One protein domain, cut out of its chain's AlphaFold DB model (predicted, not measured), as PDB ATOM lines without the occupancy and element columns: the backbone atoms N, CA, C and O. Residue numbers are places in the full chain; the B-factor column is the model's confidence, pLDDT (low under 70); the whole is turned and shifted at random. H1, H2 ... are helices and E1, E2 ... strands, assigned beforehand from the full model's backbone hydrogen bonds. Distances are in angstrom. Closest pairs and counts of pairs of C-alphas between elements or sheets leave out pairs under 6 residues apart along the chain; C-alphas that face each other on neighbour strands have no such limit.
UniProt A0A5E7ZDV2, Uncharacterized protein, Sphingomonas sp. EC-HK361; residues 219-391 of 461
ATOM      1  N   ASN A 219      -3.644  39.716  18.932       94.38
ATOM      2  CA  ASN A 219      -4.389  39.690  17.680       94.38
ATOM      3  C   ASN A 219      -4.551  38.246  17.214       94.38
ATOM      4  O   ASN A 219      -3.609  37.455  17.303       94.38
ATOM      5  N   ALA A 220      -5.753  37.903  16.752       94.69
ATOM      6  CA  ALA A 220      -6.024  36.610  16.143       94.69
ATOM      7  C   ALA A 220      -5.022  36.362  15.015       94.69
ATOM      8  O   ALA A 220      -4.757  37.263  14.218       94.69
ATOM      9  N   TRP A 221      -4.477  35.151  14.964       94.25
ATOM     10  CA  TRP A 221      -3.597  34.766  13.876       94.25
ATOM     11  C   TRP A 221      -4.399  34.639  12.582       94.25
ATOM     12  O   TRP A 221      -5.484  34.049  12.561       94.25
ATOM     13  N   THR A 222      -3.837  35.177  11.510       92.06
ATOM     14  CA  THR A 222      -4.250  34.905  10.133       92.06
ATOM     15  C   THR A 222      -3.038  34.414   9.355       92.06
ATOM     16  O   THR A 222      -1.964  34.987   9.555       92.06
ATOM     17  N   PRO A 223      -3.188  33.391   8.493       92.19
ATOM     18  CA  PRO A 223      -2.059  32.852   7.753       92.19
ATOM     19  C   PRO A 223      -1.470  33.918   6.831       92.19
ATOM     20  O   PRO A 223      -2.208  34.635   6.146       92.19
ATOM     21  N   ASN A 224      -0.147  34.021   6.819       90.00
ATOM     22  CA  ASN A 224       0.568  34.892   5.896       90.00
ATOM     23  C   ASN A 224       0.331  34.455   4.444       90.00
ATOM     24  O   ASN A 224       0.185  33.267   4.159       90.00
ATOM     25  N   ILE A 225       0.302  35.424   3.530       90.31
ATOM     26  CA  ILE A 225       0.364  35.170   2.087       90.31
ATOM     27  C   ILE A 225       1.747  35.557   1.572       90.31
ATOM     28  O   ILE A 225       2.355  36.494   2.100       90.31
ATOM     29  N   ALA A 226       2.227  34.862   0.542       89.69
ATOM     30  CA  ALA A 226       3.543  35.109  -0.047       89.69
ATOM     31  C   ALA A 226       3.704  36.554  -0.561       89.69
ATOM     32  O   ALA A 226       4.779  37.139  -0.448       89.69
ATOM     33  N   ASP A 227       2.610  37.183  -0.993       84.75
ATOM     34  CA  ASP A 227       2.597  38.509  -1.619       84.75
ATOM     35  C   ASP A 227       2.588  39.703  -0.642       84.75
ATOM     36  O   ASP A 227       2.177  40.811  -0.988       84.75
ATOM     37  N   THR A 228       2.982  39.529   0.624       68.06
ATOM     38  CA  THR A 228       2.860  40.626   1.602       68.06
ATOM     39  C   THR A 228       4.118  40.919   2.402       68.06
ATOM     40  O   THR A 228       4.596  40.128   3.204       68.06
ATOM     41  N   SER A 229       4.571  42.172   2.284       58.66
ATOM     42  CA  SER A 229       5.514  42.808   3.213       58.66
ATOM     43  C   SER A 229       4.857  43.247   4.532       58.66
ATOM     44  O   SER A 229       5.552  43.692   5.444       58.66
ATOM     45  N   ASN A 230       3.528  43.133   4.657       56.72
ATOM     46  CA  ASN A 230       2.785  43.576   5.832       56.72
ATOM     47  C   ASN A 230       1.800  42.493   6.291       56.72
ATOM     48  O   ASN A 230       0.770  42.267   5.658       56.72
ATOM     49  N   ARG A 231       2.118  41.838   7.411       68.62
ATOM     50  CA  ARG A 231       1.270  40.797   8.001       68.62
ATOM     51  C   ARG A 231      -0.039  41.404   8.489       68.62
ATOM     52  O   ARG A 231      -0.029  42.314   9.325       68.62
ATOM     53  N   TYR A 232      -1.163  40.898   7.991       74.94
ATOM     54  CA  TYR A 232      -2.465  41.289   8.513       74.94
ATOM     55  C   TYR A 232      -2.569  40.844   9.972       74.94
ATOM     56  O   TYR A 232      -2.360  39.683  10.296       74.94
ATOM     57  N   GLN A 233      -2.866  41.786  10.862       80.19
ATOM     58  CA  GLN A 233      -3.168  41.470  12.250       80.19
ATOM     59  C   GLN A 233      -4.672  41.218  12.341       80.19
ATOM     60  O   GLN A 233      -5.470  42.118  12.063       80.19
ATOM     61  N   GLY A 234      -5.069  40.001  12.715       87.00
ATOM     62  CA  GLY A 234      -6.470  39.684  12.963       87.00
ATOM     63  C   GLY A 234      -7.057  40.477  14.137       87.00
ATOM     64  O   GLY A 234      -6.383  41.235  14.834       87.00
ATOM     65  N   ALA A 235      -8.355  40.303  14.390       92.69
ATOM     66  CA  ALA A 235      -9.027  41.016  15.476       92.69
ATOM     67  C   ALA A 235      -8.478  40.631  16.865       92.69
ATOM     68  O   ALA A 235      -8.118  39.482  17.114       92.69
ATOM     69  N   ALA A 236      -8.488  41.579  17.802       94.50
ATOM     70  CA  ALA A 236      -8.052  41.359  19.181       94.50
ATOM     71  C   ALA A 236      -8.879  40.278  19.909       94.50
ATOM     72  O   ALA A 236     -10.091  40.431  20.101       94.50
ATOM     73  N   ILE A 237      -8.213  39.237  20.419       95.38
ATOM     74  CA  ILE A 237      -8.808  38.183  21.252       95.38
ATOM     75  C   ILE A 237      -8.621  38.537  22.728       95.38
ATOM     76  O   ILE A 237      -7.540  38.409  23.292       95.38
ATOM     77  N   ARG A 238      -9.703  39.001  23.365       93.19
ATOM     78  CA  ARG A 238      -9.686  39.570  24.732       93.19
ATOM     79  C   ARG A 238     -10.106  38.613  25.842       93.19
ATOM     80  O   ARG A 238     -10.084  38.976  27.017       93.19
ATOM     81  N   SER A 239     -10.557  37.417  25.487       88.88
ATOM     82  CA  SER A 239     -11.098  36.453  26.439       88.88
ATOM     83  C   SER A 239     -10.995  35.036  25.907       88.88
ATOM     84  O   SER A 239     -11.123  34.826  24.704       88.88
ATOM     85  N   GLY A 240     -10.901  34.075  26.822       89.19
ATOM     86  CA  GLY A 240     -10.803  32.660  26.485       89.19
ATOM     87  C   GLY A 240      -9.355  32.181  26.358       89.19
ATOM     88  O   GLY A 240      -8.428  32.944  26.640       89.19
ATOM     89  N   PRO A 241      -9.163  30.900  26.007       92.38
ATOM     90  CA  PRO A 241      -7.840  30.355  25.737       92.38
ATOM     91  C   PRO A 241      -7.232  31.030  24.501       92.38
ATOM     92  O   PRO A 241      -7.949  31.409  23.580       92.38
ATOM     93  N   MET A 242      -5.911  31.164  24.486       96.06
ATOM     94  CA  MET A 242      -5.129  31.636  23.344       96.06
ATOM     95  C   MET A 242      -3.920  30.723  23.193       96.06
ATOM     96  O   MET A 242      -3.396  30.234  24.196       96.06
ATOM     97  N   ILE A 243      -3.486  30.507  21.957       96.12
ATOM     98  CA  ILE A 243      -2.286  29.735  21.640       96.12
ATOM     99  C   ILE A 243      -1.407  30.603  20.757       96.12
ATOM    100  O   ILE A 243      -1.828  31.002  19.674       96.12
ATOM    101  N   ILE A 244      -0.199  30.905  21.214       96.31
ATOM    102  CA  ILE A 244       0.739  31.702  20.426       96.31
ATOM    103  C   ILE A 244       1.218  30.856  19.246       96.31
ATOM    104  O   ILE A 244       1.707  29.739  19.437       96.31
ATOM    105  N   MET A 245       1.061  31.401  18.045       93.94
ATOM    106  CA  MET A 245       1.571  30.848  16.799       93.94
ATOM    107  C   MET A 245       2.962  31.423  16.535       93.94
ATOM    108  O   MET A 245       3.114  32.644  16.466       93.94
ATOM    109  N   SER A 246       3.965  30.549  16.432       88.06
ATOM    110  CA  SER A 246       5.272  30.923  15.891       88.06
ATOM    111  C   SER A 246       5.168  31.171  14.388       88.06
ATOM    112  O   SER A 246       4.318  30.589  13.718       88.06
ATOM    113  N   ASP A 247       6.023  32.049  13.878       87.06
ATOM    114  CA  ASP A 247       6.062  32.371  12.453       87.06
ATOM    115  C   ASP A 247       6.500  31.160  11.621       87.06
ATOM    116  O   ASP A 247       7.463  30.479  11.985       87.06
ATOM    117  N   HIS A 248       5.818  30.942  10.500       91.06
ATOM    118  CA  HIS A 248       6.116  29.901   9.519       91.06
ATOM    119  C   HIS A 248       6.104  30.494   8.100       91.06
ATOM    120  O   HIS A 248       5.641  31.622   7.893       91.06
ATOM    121  N   GLU A 249       6.623  29.755   7.118       91.06
ATOM    122  CA  GLU A 249       6.527  30.174   5.717       91.06
ATOM    123  C   GLU A 249       5.054  30.189   5.245       91.06
ATOM    124  O   GLU A 249       4.218  29.441   5.778       91.06
ATOM    125  N   PRO A 250       4.692  31.049   4.269       91.75
ATOM    126  CA  PRO A 250       3.307  31.217   3.828       91.75
ATOM    127  C   PRO A 250       2.620  29.906   3.441       91.75
ATOM    128  O   PRO A 250       1.468  29.679   3.796       91.75
ATOM    129  N   ASP A 251       3.324  29.003   2.769       93.69
ATOM    130  CA  ASP A 251       2.785  27.723   2.326       93.69
ATOM    131  C   ASP A 251       2.433  26.779   3.490       93.69
ATOM    132  O   ASP A 251       1.380  26.128   3.469       93.69
ATOM    133  N   ILE A 252       3.242  26.781   4.553       95.06
ATOM    134  CA  ILE A 252       2.958  26.067   5.804       95.06
ATOM    135  C   ILE A 252       1.767  26.698   6.532       95.06
ATOM    136  O   ILE A 252       0.860  25.980   6.970       95.06
ATOM    137  N   GLU A 253       1.735  28.027   6.655       94.38
ATOM    138  CA  GLU A 253       0.654  28.745   7.337       94.38
ATOM    139  C   GLU A 253      -0.697  28.580   6.629       94.38
ATOM    140  O   GLU A 253      -1.703  28.301   7.289       94.38
ATOM    141  N   GLN A 254      -0.732  28.688   5.298       94.62
ATOM    142  CA  GLN A 254      -1.946  28.506   4.498       94.62
ATOM    143  C   GLN A 254      -2.473  27.072   4.592       94.62
ATOM    144  O   GLN A 254      -3.668  26.851   4.831       94.62
ATOM    145  N   ALA A 255      -1.589  26.077   4.479       94.75
ATOM    146  CA  ALA A 255      -1.972  24.679   4.630       94.75
ATOM    147  C   ALA A 255      -2.467  24.369   6.057       94.75
ATOM    148  O   ALA A 255      -3.433  23.619   6.234       94.75
ATOM    149  N   LEU A 256      -1.866  24.983   7.083       95.31
ATOM    150  CA  LEU A 256      -2.295  24.824   8.473       95.31
ATOM    151  C   LEU A 256      -3.665  25.463   8.709       95.31
ATOM    152  O   LEU A 256      -4.530  24.839   9.325       95.31
ATOM    153  N   ALA A 257      -3.887  26.682   8.208       94.25
ATOM    154  CA  ALA A 257      -5.176  27.363   8.312       94.25
ATOM    155  C   ALA A 257      -6.296  26.503   7.723       94.25
ATOM    156  O   ALA A 257      -7.356  26.345   8.334       94.25
ATOM    157  N   ARG A 258      -6.028  25.885   6.569       92.69
ATOM    158  CA  ARG A 258      -6.957  24.969   5.914       92.69
ATOM    159  C   ARG A 258      -7.238  23.720   6.752       92.69
ATOM    160  O   ARG A 258      -8.403  23.372   6.936       92.69
ATOM    161  N   ALA A 259      -6.206  23.080   7.301       93.19
ATOM    162  CA  ALA A 259      -6.369  21.919   8.177       93.19
ATOM    163  C   ALA A 259      -7.236  22.256   9.409       93.19
ATOM    164  O   ALA A 259      -8.170  21.526   9.746       93.19
ATOM    165  N   LEU A 260      -6.979  23.406  10.041       93.50
ATOM    166  CA  LEU A 260      -7.687  23.851  11.245       93.50
ATOM    167  C   LEU A 260      -9.134  24.304  10.995       93.50
ATOM    168  O   LEU A 260      -9.957  24.264  11.916       93.50
ATOM    169  N   ALA A 261      -9.454  24.726   9.767       89.50
ATOM    170  CA  ALA A 261     -10.817  25.056   9.358       89.50
ATOM    171  C   ALA A 261     -11.720  23.812   9.289       89.50
ATOM    172  O   ALA A 261     -12.921  23.914   9.543       89.50
ATOM    173  N   ASN A 262     -11.144  22.645   8.985       77.69
ATOM    174  CA  ASN A 262     -11.863  21.373   8.948       77.69
ATOM    175  C   ASN A 262     -12.029  20.770  10.351       77.69
ATOM    176  O   ASN A 262     -13.109  20.286  10.693       77.69
ATOM    177  N   GLU A 263     -10.978  20.822  11.175       77.06
ATOM    178  CA  GLU A 263     -10.982  20.307  12.547       77.06
ATOM    179  C   GLU A 263     -10.147  21.193  13.478       77.06
ATOM    180  O   GLU A 263      -8.998  21.508  13.186       77.06
ATOM    181  N   THR A 264     -10.677  21.548  14.654       74.19
ATOM    182  CA  THR A 264      -9.982  22.453  15.592       74.19
ATOM    183  C   THR A 264      -9.658  21.763  16.928       74.19
ATOM    184  O   THR A 264     -10.333  21.996  17.934       74.19
ATOM    185  N   PRO A 265      -8.623  20.903  16.993       82.56
ATOM    186  CA  PRO A 265      -8.335  20.114  18.194       82.56
ATOM    187  C   PRO A 265      -7.557  20.875  19.278       82.56
ATOM    188  O   PRO A 265      -7.397  20.365  20.384       82.56
ATOM    189  N   LEU A 266      -7.051  22.076  18.980       86.50
ATOM    190  CA  LEU A 266      -6.016  22.736  19.786       86.50
ATOM    191  C   LEU A 266      -6.525  23.357  21.103       86.50
ATOM    192  O   LEU A 266      -5.728  23.786  21.929       86.50
ATOM    193  N   GLY A 267      -7.841  23.383  21.342       86.25
ATOM    194  CA  GLY A 267      -8.422  23.875  22.601       86.25
ATOM    195  C   GLY A 267      -8.474  25.403  22.741       86.25
ATOM    196  O   GLY A 267      -8.944  25.898  23.765       86.25
ATOM    197  N   GLY A 268      -8.051  26.153  21.720       90.81
ATOM    198  CA  GLY A 268      -8.168  27.608  21.631       90.81
ATOM    199  C   GLY A 268      -7.749  28.145  20.254       90.81
ATOM    200  O   GLY A 268      -7.117  27.414  19.490       90.81
ATOM    201  N   PRO A 269      -8.122  29.391  19.913       93.62
ATOM    202  CA  PRO A 269      -7.666  30.062  18.700       93.62
ATOM    203  C   PRO A 269      -6.164  30.366  18.738       93.62
ATOM    204  O   PRO A 269      -5.598  30.659  19.797       93.62
ATOM    205  N   LEU A 270      -5.551  30.345  17.555       95.31
ATOM    206  CA  LEU A 270      -4.193  30.831  17.350       95.31
ATOM    207  C   LEU A 270      -4.163  32.369  17.408       95.31
ATOM    208  O   LEU A 270      -5.088  33.043  16.943       95.31
ATOM    209  N   VAL A 271      -3.098  32.923  17.977       95.75
ATOM    210  CA  VAL A 271      -2.829  34.366  18.059       95.75
ATOM    211  C   VAL A 271      -1.398  34.665  17.635       95.75
ATOM    212  O   VAL A 271      -0.515  33.825  17.815       95.75
ATOM    213  N   HIS A 272      -1.164  35.863  17.101       93.81
ATOM    214  CA  HIS A 272       0.183  36.306  16.758       93.81
ATOM    215  C   HIS A 272       1.060  36.440  18.003       93.81
ATOM    216  O   HIS A 272       0.626  36.941  19.048       93.81
ATOM    217  N   GLU A 273       2.315  36.023  17.864       93.31
ATOM    218  CA  GLU A 273       3.350  36.320  18.841       93.31
ATOM    219  C   GLU A 273       3.577  37.833  18.939       93.31
ATOM    220  O   GLU A 273       3.621  38.550  17.938       93.31
ATOM    221  N   ASN A 274       3.751  38.329  20.163       93.50
ATOM    222  CA  ASN A 274       4.251  39.674  20.388       93.50
ATOM    223  C   ASN A 274       5.286  39.653  21.511       93.50
ATOM    224  O   ASN A 274       4.961  39.592  22.697       93.50
ATOM    225  N   ARG A 275       6.553  39.700  21.102       93.69
ATOM    226  CA  ARG A 275       7.705  39.539  21.989       93.69
ATOM    227  C   ARG A 275       7.871  40.679  22.992       93.69
ATOM    228  O   ARG A 275       8.497  40.474  24.023       93.69
ATOM    229  N   ASP A 276       7.231  41.831  22.770       95.81
ATOM    230  CA  ASP A 276       7.206  42.927  23.750       95.81
ATOM    231  C   ASP A 276       6.480  42.538  25.051       95.81
ATOM    232  O   ASP A 276       6.585  43.255  26.050       95.81
ATOM    233  N   PHE A 277       5.738  41.422  25.054       96.81
ATOM    234  CA  PHE A 277       5.093  40.857  26.237       96.81
ATOM    235  C   PHE A 277       5.847  39.709  26.914       96.81
ATOM    236  O   PHE A 277       5.362  39.221  27.938       96.81
ATOM    237  N   GLU A 278       6.991  39.269  26.381       95.38
ATOM    238  CA  GLU A 278       7.836  38.272  27.056       95.38
ATOM    239  C   GLU A 278       8.110  38.710  28.504       95.38
ATOM    240  O   GLU A 278       8.267  39.901  28.767       95.38
ATOM    241  N   ASP A 279       8.107  37.753  29.436       95.69
ATOM    242  CA  ASP A 279       8.239  37.935  30.891       95.69
ATOM    243  C   ASP A 279       6.987  38.447  31.638       95.69
ATOM    244  O   ASP A 279       6.957  38.438  32.878       95.69
ATOM    245  N   TYR A 280       5.907  38.845  30.951       96.81
ATOM    246  CA  TYR A 280       4.616  38.966  31.638       96.81
ATOM    247  C   TYR A 280       4.071  37.585  31.976       96.81
ATOM    248  O   TYR A 280       3.939  36.716  31.113       96.81
ATOM    249  N   ARG A 281       3.614  37.416  33.220       95.25
ATOM    250  CA  ARG A 281       3.093  36.136  33.696       95.25
ATOM    251  C   ARG A 281       1.958  35.607  32.823       95.25
ATOM    252  O   ARG A 281       1.979  34.436  32.458       95.25
ATOM    253  N   TRP A 282       0.967  36.441  32.499       95.38
ATOM    254  CA  TRP A 282      -0.168  35.998  31.683       95.38
ATOM    255  C   TRP A 282       0.247  35.554  30.277       95.38
ATOM    256  O   TRP A 282      -0.423  34.695  29.710       95.38
ATOM    257  N   TYR A 283       1.307  36.147  29.718       96.12
ATOM    258  CA  TYR A 283       1.796  35.859  28.374       96.12
ATOM    259  C   TYR A 283       2.631  34.577  28.370       96.12
ATOM    260  O   TYR A 283       2.400  33.690  27.550       96.12
ATOM    261  N   ASP A 284       3.517  34.420  29.353       94.81
ATOM    262  CA  ASP A 284       4.356  33.230  29.507       94.81
ATOM    263  C   ASP A 284       3.555  31.978  29.891       94.81
ATOM    264  O   ASP A 284       3.973  30.856  29.605       94.81
ATOM    265  N   GLU A 285       2.390  32.144  30.524       94.38
ATOM    266  CA  GLU A 285       1.447  31.056  30.811       94.38
ATOM    267  C   GLU A 285       0.712  30.543  29.552       94.38
ATOM    268  O   GLU A 285       0.117  29.461  29.607       94.38
ATOM    269  N   LEU A 286       0.764  31.250  28.413       95.44
ATOM    270  CA  LEU A 286       0.094  30.814  27.184       95.44
ATOM    271  C   LEU A 286       0.812  29.617  26.529       95.44
ATOM    272  O   LEU A 286       2.042  29.603  26.423       95.44
ATOM    273  N   PRO A 287       0.066  28.605  26.045       95.19
ATOM    274  CA  PRO A 287       0.629  27.557  25.201       95.19
ATOM    275  C   PRO A 287       1.147  28.122  23.870       95.19
ATOM    276  O   PRO A 287       0.639  29.120  23.354       95.19
ATOM    277  N   ARG A 288       2.147  27.446  23.302       94.88
ATOM    278  CA  ARG A 288       2.849  27.848  22.076       94.88
ATOM    279  C   ARG A 288       2.852  26.711  21.064       94.88
ATOM    280  O   ARG A 288       3.227  25.586  21.407       94.88
ATOM    281  N   LEU A 289       2.465  27.009  19.831       95.19
ATOM    282  CA  LEU A 289       2.705  26.148  18.679       95.19
ATOM    283  C   LEU A 289       4.159  26.359  18.257       95.19
ATOM    284  O   LEU A 289       4.513  27.440  17.808       95.19
ATOM    285  N   LEU A 290       5.005  25.351  18.475       90.44
ATOM    286  CA  LEU A 290       6.450  25.457  18.247       90.44
ATOM    287  C   LEU A 290       6.855  25.170  16.806       90.44
ATOM    288  O   LEU A 290       7.866  25.681  16.341       90.44
ATOM    289  N   SER A 291       6.138  24.249  16.168       92.56
ATOM    290  CA  SER A 291       6.394  23.853  14.793       92.56
ATOM    291  C   SER A 291       5.144  23.245  14.174       92.56
ATOM    292  O   SER A 291       4.444  22.462  14.831       92.56
ATOM    293  N   CYS A 292       4.940  23.522  12.894       95.19
ATOM    294  CA  CYS A 292       4.014  22.814  12.030       95.19
ATOM    295  C   CYS A 292       4.801  22.095  10.930       95.19
ATOM    296  O   CYS A 292       5.743  22.640  10.367       95.19
ATOM    297  N   SER A 293       4.429  20.856  10.634       96.19
ATOM    298  CA  SER A 293       4.952  20.117   9.482       96.19
ATOM    299  C   SER A 293       3.855  19.247   8.899       96.19
ATOM    300  O   SER A 293       2.911  18.912   9.603       96.19
ATOM    301  N   PHE A 294       3.978  18.838   7.648       97.50
ATOM    302  CA  PHE A 294       3.011  17.984   6.981       97.50
ATOM    303  C   PHE A 294       3.613  16.619   6.711       97.50
ATOM    304  O   PHE A 294       4.742  16.493   6.245       97.50
ATOM    305  N   THR A 295       2.843  15.578   6.994       97.25
ATOM    306  CA  THR A 295       3.154  14.221   6.569       97.25
ATOM    307  C   THR A 295       2.295  13.852   5.374       97.25
ATOM    308  O   THR A 295       1.070  13.979   5.434       97.25
ATOM    309  N   VAL A 296       2.942  13.367   4.321       97.38
ATOM    310  CA  VAL A 296       2.331  12.974   3.050       97.38
ATOM    311  C   VAL A 296       2.565  11.487   2.843       97.38
ATOM    312  O   VAL A 296       3.704  11.027   2.903       97.38
ATOM    313  N   GLN A 297       1.506  10.727   2.579       96.69
ATOM    314  CA  GLN A 297       1.609   9.302   2.275       96.69
ATOM    315  C   GLN A 297       1.422   9.053   0.774       96.69
ATOM    316  O   GLN A 297       0.376   9.388   0.218       96.69
ATOM    317  N   ARG A 298       2.412   8.435   0.122       94.94
ATOM    318  CA  ARG A 298       2.351   8.024  -1.290       94.94
ATOM    319  C   ARG A 298       3.059   6.683  -1.471       94.94
ATOM    320  O   ARG A 298       4.147   6.489  -0.940       94.94
ATOM    321  N   ASP A 299       2.423   5.755  -2.181       92.12
ATOM    322  CA  ASP A 299       2.919   4.393  -2.426       92.12
ATOM    323  C   ASP A 299       3.327   3.649  -1.138       92.12
ATOM    324  O   ASP A 299       4.305   2.898  -1.093       92.12
ATOM    325  N   GLY A 300       2.586   3.882  -0.049       90.12
ATOM    326  CA  GLY A 300       2.889   3.345   1.283       90.12
ATOM    327  C   GLY A 300       4.132   3.929   1.977       90.12
ATOM    328  O   GLY A 300       4.495   3.449   3.055       90.12
ATOM    329  N   VAL A 301       4.775   4.952   1.407       94.31
ATOM    330  CA  VAL A 301       5.907   5.682   1.999       94.31
ATOM    331  C   VAL A 301       5.417   6.997   2.604       94.31
ATOM    332  O   VAL A 301       4.600   7.705   2.017       94.31
ATOM    333  N   LEU A 302       5.915   7.316   3.802       95.62
ATOM    334  CA  LEU A 302       5.620   8.568   4.493       95.62
ATOM    335  C   LEU A 302       6.740   9.579   4.239       95.62
ATOM    336  O   LEU A 302       7.890   9.348   4.614       95.62
ATOM    337  N   HIS A 303       6.378  10.709   3.652       96.38
ATOM    338  CA  HIS A 303       7.241  11.861   3.435       96.38
ATOM    339  C   HIS A 303       6.868  12.967   4.415       96.38
ATOM    340  O   HIS A 303       5.718  13.061   4.846       96.38
ATOM    341  N   ARG A 304       7.844  13.794   4.784       95.94
ATOM    342  CA  ARG A 304       7.644  14.940   5.668       95.94
ATOM    343  C   ARG A 304       8.016  16.215   4.929       95.94
ATOM    344  O   ARG A 304       9.031  16.231   4.247       95.94
ATOM    345  N   TYR A 305       7.207  17.244   5.124       96.50
ATOM    346  CA  TYR A 305       7.397  18.589   4.606       96.50
ATOM    347  C   TYR A 305       7.304  19.607   5.753       96.50
ATOM    348  O   TYR A 305       6.436  19.473   6.617       96.50
ATOM    349  N   ALA A 306       8.211  20.574   5.818       94.69
ATOM    350  CA  ALA A 306       8.269  21.626   6.841       94.69
ATOM    351  C   ALA A 306       9.086  22.813   6.304       94.69
ATOM    352  O   ALA A 306       9.718  22.661   5.261       94.69
ATOM    353  N   ASP A 307       9.158  23.936   7.028       90.38
ATOM    354  CA  ASP A 307       9.930  25.113   6.576       90.38
ATOM    355  C   ASP A 307      11.394  24.773   6.230       90.38
ATOM    356  O   ASP A 307      11.978  25.335   5.309       90.38
ATOM    357  N   ASP A 308      12.002  23.841   6.971       89.94
ATOM    358  CA  ASP A 308      13.391  23.407   6.806       89.94
ATOM    359  C   ASP A 308      13.537  22.046   6.102       89.94
ATOM    360  O   ASP A 308      14.648  21.518   5.984       89.94
ATOM    361  N   ILE A 309      12.431  21.455   5.636       92.12
ATOM    362  CA  ILE A 309      12.397  20.121   5.026       92.12
ATOM    363  C   ILE A 309      11.567  20.170   3.741       92.12
ATOM    364  O   ILE A 309      10.341  20.082   3.783       92.12
ATOM    365  N   ALA A 310      12.253  20.216   2.600       91.38
ATOM    366  CA  ALA A 310      11.636  20.077   1.283       91.38
ATOM    367  C   ALA A 310      11.301  18.612   0.951       91.38
ATOM    368  O   ALA A 310      11.890  17.668   1.497       91.38
ATOM    369  N   LEU A 311      10.372  18.421   0.014       92.31
ATOM    370  CA  LEU A 311      10.162  17.113  -0.604       92.31
ATOM    371  C   LEU A 311      11.328  16.772  -1.556       92.31
ATOM    372  O   LEU A 311      12.059  17.664  -1.986       92.31
ATOM    373  N   PRO A 312      11.549  15.483  -1.884       90.19
ATOM    374  CA  PRO A 312      12.546  15.101  -2.887       90.19
ATOM    375  C   PRO A 312      12.293  15.791  -4.238       90.19
ATOM    376  O   PRO A 312      11.141  15.896  -4.643       90.19
ATOM    377  N   GLU A 313      13.346  16.173  -4.972       85.12
ATOM    378  CA  GLU A 313      13.227  16.846  -6.289       85.12
ATOM    379  C   GLU A 313      12.397  16.045  -7.309       85.12
ATOM    380  O   GLU A 313      11.726  16.602  -8.169       85.12
ATOM    381  N   GLU A 314      12.419  14.719  -7.195       87.56
ATOM    382  CA  GLU A 314      11.695  13.785  -8.064       87.56
ATOM    383  C   GLU A 314      10.214  13.616  -7.652       87.56
ATOM    384  O   GLU A 314       9.493  12.801  -8.229       87.56
ATOM    385  N   PHE A 315       9.749  14.321  -6.612       92.56
ATOM    386  CA  PHE A 315       8.400  14.173  -6.074       92.56
ATOM    387  C   PHE A 315       7.388  14.982  -6.893       92.56
ATOM    388  O   PHE A 315       7.187  16.177  -6.685       92.56
ATOM    389  N   GLU A 316       6.711  14.303  -7.818       92.69
ATOM    390  CA  GLU A 316       5.775  14.941  -8.746       92.69
ATOM    391  C   GLU A 316       4.484  15.440  -8.070       92.69
ATOM    392  O   GLU A 316       3.941  14.822  -7.143       92.69
ATOM    393  N   SER A 317       3.946  16.548  -8.580       95.38
ATOM    394  CA  SER A 317       2.608  17.040  -8.238       95.38
ATOM    395  C   SER A 317       1.529  16.013  -8.598       95.38
ATOM    396  O   SER A 317       1.646  15.290  -9.586       95.38
ATOM    397  N   GLY A 318       0.457  15.939  -7.808       95.50
ATOM    398  CA  GLY A 318      -0.655  15.026  -8.073       95.50
ATOM    399  C   GLY A 318      -1.286  14.405  -6.826       95.50
ATOM    400  O   GLY A 318      -1.013  14.832  -5.699       95.50
ATOM    401  N   PRO A 319      -2.123  13.369  -7.010       96.44
ATOM    402  CA  PRO A 319      -2.839  12.748  -5.909       96.44
ATOM    403  C   PRO A 319      -1.890  12.024  -4.947       96.44
ATOM    404  O   PRO A 319      -0.841  11.491  -5.329       96.44
ATOM    405  N   VAL A 320      -2.279  11.983  -3.678       97.12
ATOM    406  CA  VAL A 320      -1.622  11.221  -2.606       97.12
ATOM    407  C   VAL A 320      -2.659  10.433  -1.805       97.12
ATOM    408  O   VAL A 320      -3.864  10.642  -1.944       97.12
ATOM    409  N   GLU A 321      -2.202   9.490  -0.980       96.19
ATOM    410  CA  GLU A 321      -3.086   8.631  -0.183       96.19
ATOM    411  C   GLU A 321      -3.669   9.349   1.039       96.19
ATOM    412  O   GLU A 321      -4.777   9.011   1.461       96.19
ATOM    413  N   ASN A 322      -2.893  10.260   1.641       94.75
ATOM    414  CA  ASN A 322      -3.250  11.027   2.836       94.75
ATOM    415  C   ASN A 322      -2.286  12.215   3.019       94.75
ATOM    416  O   ASN A 322      -1.084  12.079   2.762       94.75
ATOM    417  N   ILE A 323      -2.800  13.339   3.522       96.44
ATOM    418  CA  ILE A 323      -2.024  14.486   3.998       96.44
ATOM    419  C   ILE A 323      -2.483  14.824   5.421       96.44
ATOM    420  O   ILE A 323      -3.675  14.893   5.719       96.44
ATOM    421  N   SER A 324      -1.542  15.039   6.338       95.75
ATOM    422  CA  SER A 324      -1.858  15.441   7.713       95.75
ATOM    423  C   SER A 324      -0.861  16.464   8.239       95.75
ATOM    424  O   SER A 324       0.344  16.278   8.095       95.75
ATOM    425  N   ALA A 325      -1.360  17.515   8.883       96.50
ATOM    426  CA  ALA A 325      -0.556  18.449   9.657       96.50
ATOM    427  C   ALA A 325      -0.168  17.811  10.998       96.50
ATOM    428  O   ALA A 325      -1.030  17.365  11.757       96.50
ATOM    429  N   GLU A 326       1.122  17.787  11.302       95.81
ATOM    430  CA  GLU A 326       1.696  17.478  12.606       95.81
ATOM    431  C   GLU A 326       2.057  18.778  13.323       95.81
ATOM    432  O   GLU A 326       2.995  19.484  12.946       95.81
ATOM    433  N   ILE A 327       1.308  19.076  14.379       95.44
ATOM    434  CA  ILE A 327       1.410  20.316  15.144       95.44
ATOM    435  C   ILE A 327       2.043  20.001  16.496       95.44
ATOM    436  O   ILE A 327       1.484  19.236  17.288       95.44
ATOM    437  N   LEU A 328       3.194  20.610  16.779       94.81
ATOM    438  CA  LEU A 328       3.886  20.463  18.056       94.81
ATOM    439  C   LEU A 328       3.481  21.591  19.008       94.81
ATOM    440  O   LEU A 328       3.928  22.729  18.868       94.81
ATOM    441  N   LEU A 329       2.661  21.270  20.007       94.56
ATOM    442  CA  LEU A 329       2.158  22.231  20.984       94.56
ATOM    443  C   LEU A 329       2.876  22.070  22.327       94.56
ATOM    444  O   LEU A 329       2.880  20.988  22.916       94.56
ATOM    445  N   ARG A 330       3.429  23.155  22.865       93.81
ATOM    446  CA  ARG A 330       3.997  23.204  24.218       93.81
ATOM    447  C   ARG A 330       3.066  23.978  25.145       93.81
ATOM    448  O   ARG A 330       2.595  25.053  24.795       93.81
ATOM    449  N   SER A 331       2.823  23.442  26.341       91.06
ATOM    450  CA  SER A 331       2.106  24.180  27.394       91.06
ATOM    451  C   SER A 331       2.937  25.368  27.885       91.06
ATOM    452  O   SER A 331       4.160  25.265  27.930       91.06
ATOM    453  N   GLY A 332       2.296  26.471  28.270       89.00
ATOM    454  CA  GLY A 332       2.988  27.612  28.872       89.00
ATOM    455  C   GLY A 332       3.367  27.388  30.340       89.00
ATOM    456  O   GLY A 332       3.088  26.341  30.934       89.00
ATOM    457  N   GLY A 333       3.981  28.406  30.936       87.00
ATOM    458  CA  GLY A 333       4.336  28.471  32.349       87.00
ATOM    459  C   GLY A 333       5.789  28.080  32.668       87.00
ATOM    460  O   GLY A 333       6.541  27.638  31.802       87.00
ATOM    461  N   PRO A 334       6.203  28.217  33.943       76.19
ATOM    462  CA  PRO A 334       7.607  28.117  34.370       76.19
ATOM    463  C   PRO A 334       8.188  26.694  34.325       76.19
ATOM    464  O   PRO A 334       9.398  26.510  34.430       76.19
ATOM    465  N   SER A 335       7.337  25.675  34.201       80.50
ATOM    466  CA  SER A 335       7.738  24.278  34.035       80.50
ATOM    467  C   SER A 335       6.814  23.641  32.997       80.50
ATOM    468  O   SER A 335       5.829  22.996  33.365       80.50
ATOM    469  N   PRO A 336       7.066  23.901  31.702       78.56
ATOM    470  CA  PRO A 336       6.205  23.408  30.643       78.56
ATOM    471  C   PRO A 336       6.276  21.878  30.602       78.56
ATOM    472  O   PRO A 336       7.356  21.294  30.715       78.56
ATOM    473  N   ALA A 337       5.120  21.230  30.448       82.06
ATOM    474  CA  ALA A 337       5.052  19.793  30.203       82.06
ATOM    475  C   ALA A 337       5.736  19.426  28.872       82.06
ATOM    476  O   ALA A 337       6.010  20.294  28.035       82.06
ATOM    477  N   GLU A 338       5.981  18.130  28.661       88.25
ATOM    478  CA  GLU A 338       6.457  17.649  27.364       88.25
ATOM    479  C   GLU A 338       5.502  18.099  26.242       88.25
ATOM    480  O   GLU A 338       4.278  18.034  26.413       88.25
ATOM    481  N   PRO A 339       6.035  18.586  25.103       92.38
ATOM    482  CA  PRO A 339       5.206  18.987  23.980       92.38
ATOM    483  C   PRO A 339       4.290  17.853  23.511       92.38
ATOM    484  O   PRO A 339       4.697  16.698  23.412       92.38
ATOM    485  N   THR A 340       3.046  18.196  23.196       93.19
ATOM    486  CA  THR A 340       2.049  17.273  22.651       93.19
ATOM    487  C   THR A 340       1.989  17.427  21.137       93.19
ATOM    488  O   THR A 340       1.981  18.548  20.631       93.19
ATOM    489  N   ILE A 341       1.927  16.306  20.418       94.12
ATOM    490  CA  ILE A 341       1.769  16.289  18.960       94.12
ATOM    491  C   ILE A 341       0.294  16.089  18.625       94.12
ATOM    492  O   ILE A 341      -0.302  15.085  19.020       94.12
ATOM    493  N   TYR A 342      -0.272  17.020  17.865       94.38
ATOM    494  CA  TYR A 342      -1.594  16.889  17.260       94.38
ATOM    495  C   TYR A 342      -1.444  16.528  15.789       94.38
ATOM    496  O   TYR A 342      -0.560  17.045  15.111       94.38
ATOM    497  N   ARG A 343      -2.313  15.639  15.303       94.50
ATOM    498  CA  ARG A 343      -2.408  15.290  13.886       94.50
ATOM    499  C   ARG A 343      -3.761  15.724  13.359       94.50
ATOM    500  O   ARG A 343      -4.771  15.294  13.911       94.50
ATOM    501  N   VAL A 344      -3.762  16.567  12.332       95.00
ATOM    502  CA  VAL A 344      -4.977  17.124  11.727       95.00
ATOM    503  C   VAL A 344      -4.980  16.798  10.236       95.00
ATOM    504  O   VAL A 344      -4.013  17.149   9.560       95.00
ATOM    505  N   PRO A 345      -6.003  16.113   9.705       94.44
ATOM    506  CA  PRO A 345      -6.065  15.812   8.280       94.44
ATOM    507  C   PRO A 345      -6.242  17.091   7.448       94.44
ATOM    508  O   PRO A 345      -6.924  18.029   7.859       94.44
ATOM    509  N   THR A 346      -5.661  17.106   6.251       94.56
ATOM    510  CA  THR A 346      -5.920  18.125   5.223       94.56
ATOM    511  C   THR A 346      -6.088  17.450   3.865       94.56
ATOM    512  O   THR A 346      -5.601  16.345   3.641       94.56
ATOM    513  N   ASP A 347      -6.820  18.091   2.965       94.94
ATOM    514  CA  ASP A 347      -7.174  17.573   1.641       94.94
ATOM    515  C   ASP A 347      -6.224  18.047   0.533       94.94
ATOM    516  O   ASP A 347      -6.214  17.462  -0.548       94.94
ATOM    517  N   MET A 348      -5.418  19.080   0.784       96.00
ATOM    518  CA  MET A 348      -4.434  19.611  -0.161       96.00
ATOM    519  C   MET A 348      -3.259  20.283   0.546       96.00
ATOM    520  O   MET A 348      -3.376  20.736   1.688       96.00
ATOM    521  N   LEU A 349      -2.134  20.342  -0.160       97.00
ATOM    522  CA  LEU A 349      -0.887  20.947   0.284       97.00
ATOM    523  C   LEU A 349      -0.139  21.505  -0.930       97.00
ATOM    524  O   LEU A 349       0.055  20.800  -1.921       97.00
ATOM    525  N   VAL A 350       0.296  22.757  -0.832       96.81
ATOM    526  CA  VAL A 350       1.237  23.370  -1.772       96.81
ATOM    527  C   VAL A 350       2.577  23.424  -1.058       96.81
ATOM    528  O   VAL A 350       2.656  23.994   0.024       96.81
ATOM    529  N   CYS A 351       3.591  22.784  -1.629       95.00
ATOM    530  CA  CYS A 351       4.953  22.789  -1.110       95.00
ATOM    531  C   CYS A 351       5.773  23.729  -1.986       95.00
ATOM    532  O   CYS A 351       5.958  23.442  -3.171       95.00
ATOM    533  N   ASN A 352       6.248  24.838  -1.427       89.50
ATOM    534  CA  ASN A 352       7.064  25.788  -2.177       89.50
ATOM    535  C   ASN A 352       8.449  25.214  -2.540       89.50
ATOM    536  O   ASN A 352       9.030  25.627  -3.535       89.50
ATOM    537  N   ASN A 353       8.963  24.249  -1.760       85.19
ATOM    538  CA  ASN A 353      10.308  23.672  -1.890       85.19
ATOM    539  C   ASN A 353      11.430  24.728  -1.998       85.19
ATOM    540  O   ASN A 353      12.406  24.528  -2.716       85.19
ATOM    541  N   ALA A 354      11.302  25.835  -1.257       75.19
ATOM    542  CA  ALA A 354      12.181  27.009  -1.323       75.19
ATOM    543  C   ALA A 354      12.168  27.766  -2.671       75.19
ATOM    544  O   ALA A 354      13.114  28.495  -2.987       75.19
ATOM    545  N   CYS A 355      11.079  27.636  -3.429       73.25
ATOM    546  CA  CYS A 355      10.839  28.316  -4.696       73.25
ATOM    547  C   CYS A 355       9.534  29.128  -4.654       73.25
ATOM    548  O   CYS A 355       8.669  28.906  -3.813       73.25
ATOM    549  N   TRP A 356       9.386  30.086  -5.573       71.62
ATOM    550  CA  TRP A 356       8.247  31.028  -5.608       71.62
ATOM    551  C   TRP A 356       7.439  30.929  -6.910       71.62
ATOM    552  O   TRP A 356       6.674  31.825  -7.257       71.62
ATOM    553  N   THR A 357       7.646  29.855  -7.672       80.62
ATOM    554  CA  THR A 357       7.031  29.630  -8.982       80.62
ATOM    555  C   THR A 357       6.219  28.342  -8.970       80.62
ATOM    556  O   THR A 357       6.501  27.415  -8.211       80.62
ATOM    557  N   LEU A 358       5.200  28.276  -9.825       85.94
ATOM    558  CA  LEU A 358       4.358  27.085  -9.947       85.94
ATOM    559  C   LEU A 358       5.122  25.881 -10.513       85.94
ATOM    560  O   LEU A 358       4.850  24.757 -10.105       85.94
ATOM    561  N   ASP A 359       6.086  26.120 -11.406       83.94
ATOM    562  CA  ASP A 359       6.868  25.067 -12.067       83.94
ATOM    563  C   ASP A 359       7.785  24.292 -11.108       83.94
ATOM    564  O   ASP A 359       8.091  23.124 -11.351       83.94
ATOM    565  N   GLU A 360       8.237  24.931 -10.027       85.50
ATOM    566  CA  GLU A 360       9.158  24.339  -9.047       85.50
ATOM    567  C   GLU A 360       8.437  23.876  -7.766       85.50
ATOM    568  O   GLU A 360       8.992  23.118  -6.965       85.50
ATOM    569  N   ALA A 361       7.180  24.288  -7.583       92.69
ATOM    570  CA  ALA A 361       6.357  23.881  -6.455       92.69
ATOM    571  C   ALA A 361       5.774  22.470  -6.641       92.69
ATOM    572  O   ALA A 361       5.356  22.064  -7.728       92.69
ATOM    573  N   THR A 362       5.650  21.731  -5.538       95.50
ATOM    574  CA  THR A 362       4.941  20.446  -5.520       95.50
ATOM    575  C   THR A 362       3.523  20.643  -4.989       95.50
ATOM    576  O   THR A 362       3.317  21.012  -3.832       95.50
ATOM    577  N   ILE A 363       2.524  20.340  -5.815       96.75
ATOM    578  CA  ILE A 363       1.103  20.488  -5.485       96.75
ATOM    579  C   ILE A 363       0.491  19.115  -5.250       96.75
ATOM    580  O   ILE A 363       0.458  18.266  -6.145       96.75
ATOM    581  N   LEU A 364      -0.042  18.908  -4.052       97.62
ATOM    582  CA  LEU A 364      -0.558  17.626  -3.593       97.62
ATOM    583  C   LEU A 364      -2.004  17.749  -3.138       97.62
ATOM    584  O   LEU A 364      -2.412  18.755  -2.556       97.62
ATOM    585  N   PHE A 365      -2.774  16.691  -3.361       96.94
ATOM    586  CA  PHE A 365      -4.147  16.579  -2.883       96.94
ATOM    587  C   PHE A 365      -4.488  15.133  -2.540       96.94
ATOM    588  O   PHE A 365      -3.982  14.196  -3.158       96.94
ATOM    589  N   ASP A 366      -5.348  14.935  -1.547       94.44
ATOM    590  CA  ASP A 366      -5.864  13.609  -1.217       94.44
ATOM    591  C   ASP A 366      -6.708  13.095  -2.392       94.44
ATOM    592  O   ASP A 366      -7.731  13.680  -2.752       94.44
ATOM    593  N   GLY A 367      -6.291  11.972  -2.986       91.12
ATOM    594  CA  GLY A 367      -6.954  11.377  -4.150       91.12
ATOM    595  C   GLY A 367      -8.384  10.886  -3.888       91.12
ATOM    596  O   GLY A 367      -9.083  10.507  -4.827       91.12
ATOM    597  N   LYS A 368      -8.836  10.860  -2.630       91.50
ATOM    598  CA  LYS A 368     -10.216  10.538  -2.236       91.50
ATOM    599  C   LYS A 368     -11.034  11.778  -1.877       91.50
ATOM    600  O   LYS A 368     -12.254  11.660  -1.734       91.50
ATOM    601  N   ALA A 369     -10.399  12.934  -1.701       91.19
ATOM    602  CA  ALA A 369     -11.079  14.173  -1.362       91.19
ATOM    603  C   ALA A 369     -11.671  14.843  -2.612       91.19
ATOM    604  O   ALA A 369     -11.112  14.793  -3.705       91.19
ATOM    605  N   ASN A 370     -12.815  15.511  -2.449       91.88
ATOM    606  CA  ASN A 370     -13.449  16.279  -3.523       91.88
ATOM    607  C   ASN A 370     -12.876  17.704  -3.592       91.88
ATOM    608  O   ASN A 370     -13.564  18.685  -3.285       91.88
ATOM    609  N   VAL A 371     -11.604  17.809  -3.964       94.12
ATOM    610  CA  VAL A 371     -10.901  19.088  -4.095       94.12
ATOM    611  C   VAL A 371     -11.423  19.863  -5.306       94.12
ATOM    612  O   VAL A 371     -11.490  19.343  -6.415       94.12
ATOM    613  N   GLN A 372     -11.796  21.127  -5.091       94.44
ATOM    614  CA  GLN A 372     -12.244  22.014  -6.164       94.44
ATOM    615  C   GLN A 372     -11.046  22.742  -6.797       94.44
ATOM    616  O   GLN A 372     -10.240  23.291  -6.041       94.44
ATOM    617  N   PRO A 373     -10.952  22.846  -8.140       94.81
ATOM    618  CA  PRO A 373      -9.838  23.530  -8.802       94.81
ATOM    619  C   PRO A 373      -9.619  24.971  -8.351       94.81
ATOM    620  O   PRO A 373      -8.486  25.369  -8.119       94.81
ATOM    621  N   HIS A 374     -10.695  25.737  -8.150       94.75
ATOM    622  CA  HIS A 374     -10.582  27.111  -7.655       94.75
ATOM    623  C   HIS A 374      -9.963  27.173  -6.255       94.75
ATOM    624  O   HIS A 374      -9.066  27.971  -6.038       94.75
ATOM    625  N   ALA A 375     -10.366  26.285  -5.341       95.12
ATOM    626  CA  ALA A 375      -9.815  26.261  -3.987       95.12
ATOM    627  C   ALA A 375      -8.328  25.868  -3.966       95.12
ATOM    628  O   ALA A 375      -7.578  26.365  -3.132       95.12
ATOM    629  N   LEU A 376      -7.908  24.981  -4.876       96.81
ATOM    630  CA  LEU A 376      -6.501  24.616  -5.025       96.81
ATOM    631  C   LEU A 376      -5.689  25.768  -5.636       96.81
ATOM    632  O   LEU A 376      -4.596  26.049  -5.159       96.81
ATOM    633  N   ALA A 377      -6.235  26.460  -6.638       96.31
ATOM    634  CA  ALA A 377      -5.610  27.637  -7.238       96.31
ATOM    635  C   ALA A 377      -5.463  28.797  -6.238       96.31
ATOM    636  O   ALA A 377      -4.409  29.424  -6.196       96.31
ATOM    637  N   ASP A 378      -6.469  29.039  -5.393       95.69
ATOM    638  CA  ASP A 378      -6.402  30.058  -4.339       95.69
ATOM    639  C   ASP A 378      -5.305  29.728  -3.318       95.69
ATOM    640  O   ASP A 378      -4.573  30.614  -2.884       95.69
ATOM    641  N   LEU A 379      -5.151  28.442  -2.971       96.00
ATOM    642  CA  LEU A 379      -4.063  27.990  -2.106       96.00
ATOM    643  C   LEU A 379      -2.697  28.192  -2.772       96.00
ATOM    644  O   LEU A 379      -1.779  28.667  -2.118       96.00
ATOM    645  N   MET A 380      -2.551  27.870  -4.063       96.50
ATOM    646  CA  MET A 380      -1.307  28.134  -4.799       96.50
ATOM    647  C   MET A 380      -0.955  29.622  -4.793       96.50
ATOM    648  O   MET A 380       0.186  29.973  -4.515       96.50
ATOM    649  N   HIS A 381      -1.932  30.488  -5.082       94.25
ATOM    650  CA  HIS A 381      -1.741  31.937  -5.097       94.25
ATOM    651  C   HIS A 381      -1.296  32.445  -3.727       94.25
ATOM    652  O   HIS A 381      -0.223  33.034  -3.616       94.25
ATOM    653  N   ALA A 382      -2.033  32.103  -2.671       93.31
ATOM    654  CA  ALA A 382      -1.709  32.512  -1.309       93.31
ATOM    655  C   ALA A 382      -0.329  32.015  -0.835       93.31
ATOM    656  O   ALA A 382       0.359  32.729  -0.104       93.31
ATOM    657  N   SER A 383       0.076  30.811  -1.247       93.88
ATOM    658  CA  SER A 383       1.326  30.177  -0.816       93.88
ATOM    659  C   SER A 383       2.566  30.601  -1.610       93.88
ATOM    660  O   SER A 383       3.665  30.500  -1.074       93.88
ATOM    661  N   LEU A 384       2.423  31.019  -2.874       93.44
ATOM    662  CA  LEU A 384       3.561  31.168  -3.797       93.44
ATOM    663  C   LEU A 384       3.668  32.544  -4.457       93.44
ATOM    664  O   LEU A 384       4.784  32.974  -4.742       93.44
ATOM    665  N   PHE A 385       2.550  33.223  -4.737       91.56
ATOM    666  CA  PHE A 385       2.593  34.473  -5.498       91.56
ATOM    667  C   PHE A 385       3.334  35.552  -4.709       91.56
ATOM    668  O   PHE A 385       2.994  35.834  -3.565       91.56
ATOM    669  N   CYS A 386       4.329  36.176  -5.335       88.19
ATOM    670  CA  CYS A 386       5.051  37.309  -4.778       88.19
ATOM    671  C   CYS A 386       5.262  38.350  -5.874       88.19
ATOM    672  O   CYS A 386       5.892  38.068  -6.897       88.19
ATOM    673  N   TYR A 387       4.759  39.562  -5.657       86.50
ATOM    674  CA  TYR A 387       4.953  40.674  -6.572       86.50
ATOM    675  C   TYR A 387       6.434  41.015  -6.754       86.50
ATOM    676  O   TYR A 387       7.156  41.259  -5.785       86.50
ATOM    677  N   SER A 388       6.867  41.088  -8.013       83.50
ATOM    678  CA  SER A 388       8.167  41.647  -8.377       83.50
ATOM    679  C   SER A 388       8.004  43.106  -8.799       83.50
ATOM    680  O   SER A 388       7.274  43.414  -9.749       83.50
ATOM    681  N   ASP A 389       8.709  44.001  -8.102       80.94
ATOM    682  CA  ASP A 389       8.823  45.426  -8.425       80.94
ATOM    683  C   ASP A 389      10.024  45.738  -9.341       80.94
ATOM    684  O   ASP A 389      10.342  46.908  -9.587       80.94
ATOM    685  N   ASP A 390      10.672  44.700  -9.887       82.06
ATOM    686  CA  ASP A 390      11.832  44.841 -10.758       82.06
ATOM    687  C   ASP A 390      11.508  45.622 -12.037       82.06
ATOM    688  O   ASP A 390      10.457  45.481 -12.676       82.06
ATOM    689  N   CYS A 391      12.469  46.448 -12.465       58.91
ATOM    690  CA  CYS A 391      12.321  47.280 -13.650       58.91
ATOM    691  C   CYS A 391      12.230  46.419 -14.923       58.91
ATOM    692  O   CYS A 391      13.237  45.985 -15.483       58.91
TER     693      CYS A 391
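Overview. This is residues 219 to 391 of the 461 residues of an uncharacterized protein of Sphingomonas sp. EC-HK361 (UniProt A0A5E7ZDV2). A strongly twisted sheet of six strands, E1, E2, E3, E4, E6 and E7, curls round H1 in the core, and a small sheet, E5 E9 E8, crosses one end of it, partly face to face with it as a loose sandwich. H3 packs on E8 and on H1, H2 lies at the end of the large sheet away from the small one, and the tail of residues 386 to 391 sticks out. The printed part has 173 residues, with three named helices and nine named strands in the order E1 H1 E2 H2 E3 E4 E5 E6 E7 E8 E9 H3; the class is mixed, with 79 residues, under half, in named elements. The large sheet is branched, with parallel and antiparallel pairs, and the small one is mixed. The whole is compact, with a radius of gyration of the C-alphas of 16.8 A and spans of 47 by 47 by 27 A.

Along the chain. Residues 219 to 242 hold no named element. E1, residues 243 to 245, begins at C-alpha 243 (-2.286, 29.735, 21.640). H1 is residues 250 to 262, 18.8 A; E2 is 270 to 272 and H2 281 to 284. E3, residues 288 to 298, is 30.6 A long; E4 is 301 to 305 and E5 318 to 320. E6, residues 322 to 330, is 25.7 A long, and E7, 340 to 346, 19.2 A. E8 is 348 to 351, E9 is 362 to 366, and H3, residues 373 to 384, 16.2 A, ends at C-alpha 384 (3.561, 31.168, -3.797).

Arrangement. E1 and E4 lie on one side of E3, E6 on the other side. E3 and E6 are antiparallel, with N 293 and O 326 3.0 A apart. E6 and E7 form a hairpin, N 325 and O 344 2.8 A apart. E1, H1 and E2 form a strand-helix-strand unit, two parallel neighbour strands with a helix between, its crossover right-handed; N 245 and O 271 are 2.9 A apart. The closest C-alphas of H1 and E7, Ala 259 and Thr 346, are 4.8 A apart. In the sandwich, two sheets face to face, the strands stand at 80 degrees. H3 and the small sheet make two layers, a helix on one face of a sheet: H3 lies over E8 at a height over the sheet of 9.0 A. H1 and H3 touch, the closest C-alphas being Asp 251 and Ser 383 at 4.2 A, opposite ways at a steep tilt of 41 degrees. In H1 and H3 every O i to N i+4 pair is within hydrogen-bond range; H2 is too short for one.

Size, cuts and confidence. The farthest C-alphas, of Ser 335 and Cys 391, are 53.1 A apart. The printed part has no cut, and the link E4 to E5 is long. Mean pLDDT of the printed part is 90.9; residues 228 to 231 and 391 are under 70.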